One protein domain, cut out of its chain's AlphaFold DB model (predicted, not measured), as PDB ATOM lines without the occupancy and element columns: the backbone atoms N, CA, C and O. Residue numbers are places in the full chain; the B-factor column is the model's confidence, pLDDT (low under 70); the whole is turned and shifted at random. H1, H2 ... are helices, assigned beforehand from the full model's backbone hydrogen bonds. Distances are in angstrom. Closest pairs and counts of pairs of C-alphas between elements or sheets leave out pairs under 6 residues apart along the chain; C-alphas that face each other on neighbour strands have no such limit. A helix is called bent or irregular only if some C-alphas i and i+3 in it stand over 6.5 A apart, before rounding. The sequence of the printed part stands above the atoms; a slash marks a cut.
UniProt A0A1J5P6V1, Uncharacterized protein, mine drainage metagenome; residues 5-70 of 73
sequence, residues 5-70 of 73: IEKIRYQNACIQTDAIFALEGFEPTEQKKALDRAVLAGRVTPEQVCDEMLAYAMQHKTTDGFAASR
ATOM      1  N   ILE A   5     -51.827  -4.199 -11.152       96.19
ATOM      2  CA  ILE A   5     -50.512  -3.541 -11.194       96.19
ATOM      3  C   ILE A   5     -49.492  -4.424 -11.917       96.19
ATOM      4  O   ILE A   5     -48.707  -3.928 -12.723       96.19
ATOM      5  N   GLU A   6     -49.511  -5.732 -11.667       95.06
ATOM      6  CA  GLU A   6     -48.608  -6.672 -12.332       95.06
ATOM      7  C   GLU A   6     -48.906  -6.797 -13.827       95.06
ATOM      8  O   GLU A   6     -47.968  -6.865 -14.613       95.06
ATOM      9  N   LYS A   7     -50.177  -6.731 -14.247       95.12
ATOM     10  CA  LYS A   7     -50.548  -6.681 -15.670       95.12
ATOM     11  C   LYS A   7     -49.984  -5.444 -16.362       95.12
ATOM     12  O   LYS A   7     -49.417  -5.574 -17.439       95.12
ATOM     13  N   ILE A   8     -50.082  -4.267 -15.735       96.75
ATOM     14  CA  ILE A   8     -49.503  -3.025 -16.279       96.75
ATOM     15  C   ILE A   8     -47.979  -3.145 -16.381       96.75
ATOM     16  O   ILE A   8     -47.397  -2.803 -17.409       96.75
ATOM     17  N   ARG A   9     -47.318  -3.660 -15.335       96.25
ATOM     18  CA  ARG A   9     -45.862  -3.879 -15.350       96.25
ATOM     19  C   ARG A   9     -45.447  -4.856 -16.445       96.25
ATOM     20  O   ARG A   9     -44.501  -4.568 -17.169       96.25
ATOM     21  N   TYR A  10     -46.165  -5.966 -16.588       96.06
ATOM     22  CA  TYR A  10     -45.909  -6.967 -17.617       96.06
ATOM     23  C   TYR A  10     -46.103  -6.385 -19.021       96.06
ATOM     24  O   TYR A  10     -45.219  -6.509 -19.860       96.06
ATOM     25  N   GLN A  11     -47.197  -5.657 -19.256       97.25
ATOM     26  CA  GLN A  11     -47.447  -4.988 -20.532       97.25
ATOM     27  C   GLN A  11     -46.330  -3.997 -20.890       97.25
ATOM     28  O   GLN A  11     -45.852  -3.993 -22.023       97.25
ATOM     29  N   ASN A  12     -45.869  -3.197 -19.925       97.75
ATOM     30  CA  ASN A  12     -44.746  -2.284 -20.134       97.75
ATOM     31  C   ASN A  12     -43.444  -3.036 -20.444       97.75
ATOM     32  O   ASN A  12     -42.685  -2.592 -21.301       97.75
ATOM     33  N   ALA A  13     -43.199  -4.174 -19.790       96.81
ATOM     34  CA  ALA A  13     -42.043  -5.017 -20.079       96.81
ATOM     35  C   ALA A  13     -42.102  -5.604 -21.501       96.81
ATOM     36  O   ALA A  13     -41.085  -5.594 -22.195       96.81
ATOM     37  N   CYS A  14     -43.277  -6.042 -21.974       96.38
ATOM     38  CA  CYS A  14     -43.471  -6.479 -23.361       96.38
ATOM     39  C   CYS A  14     -43.145  -5.349 -24.347       96.38
ATOM     40  O   CYS A  14     -42.329  -5.551 -25.239       96.38
ATOM     41  N   ILE A  15     -43.699  -4.146 -24.136       97.25
ATOM     42  CA  ILE A  15     -43.463  -2.978 -25.005       97.25
ATOM     43  C   ILE A  15     -41.980  -2.594 -25.040       97.25
ATOM     44  O   ILE A  15     -41.435  -2.325 -26.106       97.25
ATOM     45  N   GLN A  16     -41.315  -2.565 -23.881       98.06
ATOM     46  CA  GLN A  16     -39.888  -2.242 -23.807       98.06
ATOM     47  C   GLN A  16     -39.033  -3.296 -24.507       98.06
ATOM     48  O   GLN A  16     -38.105  -2.941 -25.227       98.06
ATOM     49  N   THR A  17     -39.361  -4.577 -24.326       97.31
ATOM     50  CA  THR A  17     -38.671  -5.673 -25.014       97.31
ATOM     51  C   THR A  17     -38.821  -5.522 -26.524       97.31
ATOM     52  O   THR A  17     -37.820  -5.507 -27.228       97.31
ATOM     53  N   ASP A  18     -40.043  -5.319 -27.019       97.44
ATOM     54  CA  ASP A  18     -40.300  -5.152 -28.453       97.44
ATOM     55  C   ASP A  18     -39.539  -3.947 -29.023       97.44
ATOM     56  O   ASP A  18     -38.910  -4.056 -30.071       97.44
ATOM     57  N   ALA A  19     -39.513  -2.824 -28.297       97.75
ATOM     58  CA  ALA A  19     -38.767  -1.636 -28.700       97.75
ATOM     59  C   ALA A  19     -37.250  -1.879 -28.766       97.75
ATOM     60  O   ALA A  19     -36.606  -1.393 -29.690       97.75
ATOM     61  N   ILE A  20     -36.678  -2.631 -27.816       98.25
ATOM     62  CA  ILE A  20     -35.249  -2.984 -27.816       98.25
ATOM     63  C   ILE A  20     -34.919  -3.869 -29.019       98.25
ATOM     64  O   ILE A  20     -33.970  -3.583 -29.740       98.25
ATOM     65  N   PHE A  21     -35.712  -4.912 -29.265       97.69
ATOM     66  CA  PHE A  21     -35.495  -5.823 -30.392       97.69
ATOM     67  C   PHE A  21     -35.682  -5.122 -31.749       97.69
ATOM     68  O   PHE A  21     -34.938  -5.396 -32.692       97.69
ATOM     69  N   ALA A  22     -36.597  -4.154 -31.837       98.19
ATOM     70  CA  ALA A  22     -36.779  -3.337 -33.032       98.19
ATOM     71  C   ALA A  22     -35.543  -2.487 -33.381       98.19
ATOM     72  O   ALA A  22     -35.318  -2.211 -34.559       98.19
ATOM     73  N   LEU A  23     -34.696  -2.119 -32.404       98.06
ATOM     74  CA  LEU A  23     -33.421  -1.432 -32.679       98.06
ATOM     75  C   LEU A  23     -32.469  -2.286 -33.528       98.06
ATOM     76  O   LEU A  23     -31.632  -1.740 -34.243       98.06
ATOM     77  N   GLU A  24     -32.615  -3.609 -33.472       97.81
ATOM     78  CA  GLU A  24     -31.846  -4.567 -34.270       97.81
ATOM     79  C   GLU A  24     -32.611  -5.050 -35.518       97.81
ATOM     80  O   GLU A  24     -32.145  -5.929 -36.239       97.81
ATOM     81  N   GLY A  25     -33.778  -4.462 -35.810       97.62
ATOM     82  CA  GLY A  25     -34.602  -4.815 -36.967       97.62
ATOM     83  C   GLY A  25     -35.441  -6.082 -36.786       97.62
ATOM     84  O   GLY A  25     -35.917  -6.640 -37.776       97.62
ATOM     85  N   PHE A  26     -35.630  -6.550 -35.549       97.75
ATOM     86  CA  PHE A  26     -36.530  -7.663 -35.257       97.75
ATOM     87  C   PHE A  26     -37.971  -7.198 -35.050       97.75
ATOM     88  O   PHE A  26     -38.233  -6.149 -34.467       97.75
ATOM     89  N   GLU A  27     -38.905  -8.057 -35.449       96.25
ATOM     90  CA  GLU A  27     -40.335  -7.913 -35.188       96.25
ATOM     91  C   GLU A  27     -40.815  -9.052 -34.275       96.25
ATOM     92  O   GLU A  27     -40.377 -10.200 -34.436       96.25
ATOM     93  N   PRO A  28     -41.732  -8.793 -33.326       95.75
ATOM     94  CA  PRO A  28     -42.266  -9.841 -32.472       95.75
ATOM     95  C   PRO A  28     -43.044 -10.881 -33.290       95.75
ATOM     96  O   PRO A  28     -43.939 -10.559 -34.077       95.75
ATOM     97  N   THR A  29     -42.728 -12.156 -33.056       95.94
ATOM     98  CA  THR A  29     -43.375 -13.290 -33.729       95.94
ATOM     99  C   THR A  29     -44.828 -13.464 -33.281       95.94
ATOM    100  O   THR A  29     -45.213 -13.074 -32.175       95.94
ATOM    101  N   GLU A  30     -45.647 -14.125 -34.102       96.12
ATOM    102  CA  GLU A  30     -47.032 -14.446 -33.721       96.12
ATOM    103  C   GLU A  30     -47.105 -15.358 -32.491       96.12
ATOM    104  O   GLU A  30     -47.988 -15.186 -31.649       96.12
ATOM    105  N   GLN A  31     -46.135 -16.265 -32.332       95.81
ATOM    106  CA  GLN A  31     -45.996 -17.065 -31.116       95.81
ATOM    107  C   GLN A  31     -45.797 -16.170 -29.890       95.81
ATOM    108  O   GLN A  31     -46.542 -16.308 -28.925       95.81
ATOM    109  N   LYS A  32     -44.860 -15.212 -29.931       95.88
ATOM    110  CA  LYS A  32     -44.646 -14.271 -28.822       95.88
ATOM    111  C   LYS A  32     -45.920 -13.488 -28.489       95.88
ATOM    112  O   LYS A  32     -46.341 -13.472 -27.335       95.88
ATOM    113  N   LYS A  33     -46.578 -12.907 -29.497       97.19
ATOM    114  CA  LYS A  33     -47.821 -12.139 -29.299       97.19
ATOM    115  C   LYS A  33     -48.927 -12.989 -28.668       97.19
ATOM    116  O   LYS A  33     -49.685 -12.491 -27.837       97.19
ATOM    117  N   ALA A  34     -49.048 -14.258 -29.056       97.44
ATOM    118  CA  ALA A  34     -50.041 -15.165 -28.486       97.44
ATOM    119  C   ALA A  34     -49.775 -15.449 -26.998       97.44
ATOM    120  O   ALA A  34     -50.709 -15.411 -26.196       97.44
ATOM    121  N   LEU A  35     -48.509 -15.647 -26.624       97.62
ATOM    122  CA  LEU A  35     -48.096 -15.871 -25.237       97.62
ATOM    123  C   LEU A  35     -48.352 -14.642 -24.360       97.62
ATOM    124  O   LEU A  35     -48.990 -14.765 -23.315       97.62
ATOM    125  N   ASP A  36     -47.951 -13.456 -24.823       97.38
ATOM    126  CA  ASP A  36     -48.166 -12.203 -24.090       97.38
ATOM    127  C   ASP A  36     -49.668 -11.964 -23.834       97.38
ATOM    128  O   ASP A  36     -50.078 -11.607 -22.724       97.38
ATOM    129  N   ARG A  37     -50.525 -12.233 -24.835       97.62
ATOM    130  CA  ARG A  37     -51.989 -12.147 -24.687       97.62
ATOM    131  C   ARG A  37     -52.533 -13.139 -23.661       97.62
ATOM    132  O   ARG A  37     -53.383 -12.754 -22.857       97.62
ATOM    133  N   ALA A  38     -52.071 -14.389 -23.673       97.69
ATOM    134  CA  ALA A  38     -52.529 -15.411 -22.731       97.69
ATOM    135  C   ALA A  38     -52.165 -15.053 -21.278       97.69
ATOM    136  O   ALA A  38     -53.005 -15.187 -20.379       97.69
ATOM    137  N   VAL A  39     -50.959 -14.518 -21.059       97.50
ATOM    138  CA  VAL A  39     -50.507 -14.031 -19.747       97.50
ATOM    139  C   VAL A  39     -51.345 -12.837 -19.280       97.50
ATOM    140  O   VAL A  39     -51.860 -12.838 -18.160       97.50
ATOM    141  N   LEU A  40     -51.562 -11.835 -20.139       96.62
ATOM    142  CA  LEU A  40     -52.370 -10.652 -19.804       96.62
ATOM    143  C   LEU A  40     -53.846 -10.997 -19.535       96.62
ATOM    144  O   LEU A  40     -54.486 -10.403 -18.653       96.62
ATOM    145  N   ALA A  41     -54.377 -12.003 -20.234       96.38
ATOM    146  CA  ALA A  41     -55.701 -12.566 -19.984       96.38
ATOM    147  C   ALA A  41     -55.778 -13.365 -18.667       96.38
ATOM    148  O   ALA A  41     -56.875 -13.641 -18.192       96.38
ATOM    149  N   GLY A  42     -54.640 -13.696 -18.048       96.12
ATOM    150  CA  GLY A  42     -54.570 -14.489 -16.821       96.12
ATOM    151  C   GLY A  42     -54.799 -15.987 -17.032       96.12
ATOM    152  O   GLY A  42     -55.046 -16.695 -16.062       96.12
ATOM    153  N   ARG A  43     -54.721 -16.484 -18.274       97.31
ATOM    154  CA  ARG A  43     -54.909 -17.916 -18.582       97.31
ATOM    155  C   ARG A  43     -53.716 -18.769 -18.161       97.31
ATOM    156  O   ARG A  43     -53.874 -19.955 -17.903       97.31
ATOM    157  N   VAL A  44     -52.541 -18.151 -18.100       97.19
ATOM    158  CA  VAL A  44     -51.253 -18.770 -17.786       97.19
ATOM    159  C   VAL A  44     -50.384 -17.745 -17.049       97.19
ATOM    160  O   VAL A  44     -50.616 -16.538 -17.178       97.19
ATOM    161  N   THR A  45     -49.410 -18.185 -16.248       96.56
ATOM    162  CA  THR A  45     -48.402 -17.276 -15.667       96.56
ATOM    163  C   THR A  45     -47.130 -17.244 -16.518       96.56
ATOM    164  O   THR A  45     -46.870 -18.205 -17.245       96.56
ATOM    165  N   PRO A  46     -46.316 -16.173 -16.444       95.19
ATOM    166  CA  PRO A  46     -45.022 -16.133 -17.128       95.19
ATOM    167  C   PRO A  46     -44.126 -17.330 -16.784       95.19
ATOM    168  O   PRO A  46     -43.504 -17.905 -17.671       95.19
ATOM    169  N   GLU A  47     -44.100 -17.737 -15.513       96.25
ATOM    170  CA  GLU A  47     -43.300 -18.866 -15.025       96.25
ATOM    171  C   GLU A  47     -43.758 -20.176 -15.670       96.25
ATOM    172  O   GLU A  47     -42.940 -20.915 -16.210       96.25
ATOM    173  N   GLN A  48     -45.074 -20.411 -15.716       97.50
ATOM    174  CA  GLN A  48     -45.638 -21.589 -16.368       97.50
ATOM    175  C   GLN A  48     -45.313 -21.620 -17.872       97.50
ATOM    176  O   GLN A  48     -44.989 -22.681 -18.400       97.50
ATOM    177  N   VAL A  49     -45.351 -20.475 -18.569       97.62
ATOM    178  CA  VAL A  49     -44.945 -20.405 -19.985       97.62
ATOM    179  C   VAL A  49     -43.485 -20.830 -20.151       97.62
ATOM    180  O   VAL A  49     -43.193 -21.628 -21.040       97.62
ATOM    181  N   CYS A  50     -42.582 -20.326 -19.308       97.19
ATOM    182  CA  CYS A  50     -41.161 -20.667 -19.358       97.19
ATOM    183  C   CYS A  50     -40.915 -22.158 -19.097       97.19
ATOM    184  O   CYS A  50     -40.230 -22.805 -19.892       97.19
ATOM    185  N   ASP A  51     -41.507 -22.711 -18.036       98.38
ATOM    186  CA  ASP A  51     -41.338 -24.117 -17.659       98.38
ATOM    187  C   ASP A  51     -41.872 -25.055 -18.751       98.38
ATOM    188  O   ASP A  51     -41.193 -25.992 -19.185       98.38
ATOM    189  N   GLU A  52     -43.073 -24.774 -19.263       98.25
ATOM    190  CA  GLU A  52     -43.679 -25.579 -20.320       98.25
ATOM    191  C   GLU A  52     -42.946 -25.442 -21.660       98.25
ATOM    192  O   GLU A  52     -42.894 -26.417 -22.419       98.25
ATOM    193  N   MET A  53     -42.415 -24.258 -21.990       98.19
ATOM    194  CA  MET A  53     -41.666 -24.035 -23.232       98.19
ATOM    195  C   MET A  53     -40.299 -24.705 -23.176       98.19
ATOM    196  O   MET A  53     -39.879 -25.295 -24.170       98.19
ATOM    197  N   LEU A  54     -39.635 -24.684 -22.018       98.31
ATOM    198  CA  LEU A  54     -38.399 -25.425 -21.799       98.31
ATOM    199  C   LEU A  54     -38.635 -26.927 -21.988       98.31
ATOM    200  O   LEU A  54     -37.912 -27.565 -22.754       98.31
ATOM    201  N   ALA A  55     -39.678 -27.480 -21.363       98.44
ATOM    202  CA  ALA A  55     -40.037 -28.887 -21.530       98.44
ATOM    203  C   ALA A  55     -40.320 -29.238 -23.003       98.44
ATOM    204  O   ALA A  55     -39.808 -30.236 -23.515       98.44
ATOM    205  N   TYR A  56     -41.066 -28.382 -23.713       98.44
ATOM    206  CA  TYR A  56     -41.336 -28.552 -25.142       98.44
ATOM    207  C   TYR A  56     -40.048 -28.529 -25.974       98.44
ATOM    208  O   TYR A  56     -39.797 -29.448 -26.752       98.44
ATOM    209  N   ALA A  57     -39.184 -27.535 -25.775       98.31
ATOM    210  CA  ALA A  57     -37.921 -27.417 -26.496       98.31
ATOM    211  C   ALA A  57     -36.982 -28.600 -26.215       98.31
ATOM    212  O   ALA A  57     -36.309 -29.093 -27.122       98.31
ATOM    213  N   MET A  58     -36.966 -29.117 -24.983       98.38
ATOM    214  CA  MET A  58     -36.190 -30.307 -24.634       98.38
ATOM    215  C   MET A  58     -36.664 -31.553 -25.387       98.38
ATOM    216  O   MET A  58     -35.821 -32.340 -25.830       98.38
ATOM    217  N   GLN A  59     -37.977 -31.716 -25.559       98.38
ATOM    218  CA  GLN A  59     -38.580 -32.849 -26.260       98.38
ATOM    219  C   GLN A  59     -38.470 -32.725 -27.786       98.38
ATOM    220  O   GLN A  59     -38.104 -33.688 -28.455       98.38
ATOM    221  N   HIS A  60     -38.766 -31.547 -28.335       98.06
ATOM    222  CA  HIS A  60     -38.940 -31.331 -29.774       98.06
ATOM    223  C   HIS A  60     -37.720 -30.713 -30.463       98.06
ATOM    224  O   HIS A  60     -37.667 -30.680 -31.689       98.06
ATOM    225  N   LYS A  61     -36.733 -30.233 -29.694       97.94
ATOM    226  CA  LYS A  61     -35.540 -29.516 -30.187       97.94
ATOM    227  C   LYS A  61     -35.865 -28.251 -30.992       97.94
ATOM    228  O   LYS A  61     -35.036 -27.772 -31.756       97.94
ATOM    229  N   THR A  62     -37.058 -27.700 -30.788       97.38
ATOM    230  CA  THR A  62     -37.528 -26.429 -31.343       97.38
ATOM    231  C   THR A  62     -38.569 -25.823 -30.403       97.38
ATOM    232  O   THR A  62     -39.174 -26.537 -29.601       97.38
ATOM    233  N   THR A  63     -38.779 -24.512 -30.492       97.00
ATOM    234  CA  THR A  63     -39.914 -23.822 -29.867       97.00
ATOM    235  C   THR A  63     -41.053 -23.574 -30.854       97.00
ATOM    236  O   THR A  63     -42.128 -23.151 -30.428       97.00
ATOM    237  N   ASP A  64     -40.859 -23.859 -32.143       96.50
ATOM    238  CA  ASP A  64     -41.901 -23.736 -33.159       96.50
ATOM    239  C   ASP A  64     -43.048 -24.703 -32.866       96.50
ATOM    240  O   ASP A  64     -42.838 -25.878 -32.573       96.50
ATOM    241  N   GLY A  65     -44.281 -24.202 -32.939       95.88
ATOM    242  CA  GLY A  65     -45.477 -24.989 -32.636       95.88
ATOM    243  C   GLY A  65     -45.799 -25.096 -31.145       95.88
ATOM    244  O   GLY A  65     -46.869 -25.606 -30.806       95.88
ATOM    245  N   PHE A  66     -44.958 -24.553 -30.253       98.06
ATOM    246  CA  PHE A  66     -45.239 -24.524 -28.818       98.06
ATOM    247  C   PHE A  66     -46.591 -23.867 -28.537       98.06
ATOM    248  O   PHE A  66     -47.460 -24.520 -27.968       98.06
ATOM    249  N   ALA A  67     -46.817 -22.631 -28.999       97.00
ATOM    250  CA  ALA A  67     -48.089 -21.944 -28.751       97.00
ATOM    251  C   ALA A  67     -49.286 -22.725 -29.329       97.00
ATOM    252  O   ALA A  67     -50.280 -22.930 -28.646       97.00
ATOM    253  N   ALA A  68     -49.171 -23.264 -30.546       96.38
ATOM    254  CA  ALA A  68     -50.247 -24.050 -31.159       96.38
ATOM    255  C   ALA A  68     -50.587 -25.342 -30.386       96.38
ATOM    256  O   ALA A  68     -51.688 -25.868 -30.514       96.38
ATOM    257  N   SER A  69     -49.656 -25.853 -29.578       96.69
ATOM    258  CA  SER A  69     -49.846 -27.071 -28.784       96.69
ATOM    259  C   SER A  69     -50.466 -26.836 -27.401       96.69
ATOM    260  O   SER A  69     -50.618 -27.791 -26.637       96.69
ATOM    261  N   ARG A  70     -50.783 -25.589 -27.028       97.56
ATOM    262  CA  ARG A  70     -51.270 -25.240 -25.686       97.56
ATOM    263  C   ARG A  70     -52.762 -24.948 -25.677       97.56
ATOM    264  O   ARG A  70     -53.267 -24.176 -26.479       97.56
TER     265      ARG A  70
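Overview. This is residues 5 to 70 of the 73 residues of an uncharacterized protein of mine drainage metagenome (UniProt A0A1J5P6V1). Three helices follow one another in a flat, open zigzag: H1 and H2 make a helical hairpin, side by side and running opposite ways, and H3 turns back past the end of H2 and slants away on the side of H2 that is far from H1. The tail after H3, residues 61 to 70, folds back from the far end of H3 toward H2, while the turn between H1 and H2 sticks out at residues 20 to 25, of which 20 to 22 belong to H1. The printed part has 66 residues with three named helices, in the order H1, H2, H3, and no named strand; the class is all helix. It is only just compact, close to loose, with a radius of gyration of the C-alphas of 12.6 A. The C-alphas span 31 by 30 by 15 A along their three main axes.

Arrangement. The printed part begins with H1, residues 5 to 22. A short link of 7 residues joins it to H2, residues 30 to 40. H1 and H2 touch, with 4 pairs of C-alphas within 8 A, and H1 does so with residues 7 to 14 alone. The closest C-alphas of the two are those of Lys 7 and Leu 40, 6.0 A apart. Their lines stand at a shallow tilt of 18 degrees, they run opposite ways, and their centres are 12.0 A apart; together they form a helical hairpin. A tight link of 5 residues joins H2 to H3, residues 46 to 60. H2 and H3 are close but not clearly touching, with 2 pairs of C-alphas within 8 A. The closest C-alphas of these two are those of Val 39 and Pro 46, 6.4 A apart. H2 and H3 run opposite ways at a shallow tilt of 34.7 degrees, only just short of steep, and their centres are 14.3 A apart. H1 and H3 are apart, with no C-alpha of the one within 8 A of the other. In H1, H2 and H3 every pair of backbone O of residue i and N of residue i+4 is within hydrogen-bond range.

Along the chain. H1, Ile 5 to Ala 22, has 18 residues and is the longest helix; it measures 25.8 A from first to last C-alpha. It begins at C-alpha 5, (-50.512, -3.541, -11.194), and ends at C-alpha 22, (-36.779, -3.337, -33.032). H2, Glu 30 to Leu 40, has 11 residues and measures 15.4 A; its first C-alpha is at (-47.032, -14.446, -33.721). H3, Pro 46 to His 60, has 15 residues and measures 20.7 A, ending at C-alpha 60, (-38.940, -31.331, -29.774). None of the three helices is bent. After H3 come residues 61 to 70, with a short helical run at residues 67 to 69 that bears no name.

Size, cuts and confidence. The outline of the C-alphas is flat. The two C-alphas farthest apart are those of Ile 5 and Lys 61, at 35.5 A, and the first and last printed C-alphas, those of Ile 5 and Arg 70, are 26.1 A apart. Residues 20 to 25, of which 20 to 22 belong to H1, stand free. The printed part runs from residue 5 to residue 70 of a full chain of 73 residues and has no cut. Neither link between the helices is long. The mean pLDDT of the printed part is 97.2, and no printed residue is under 70.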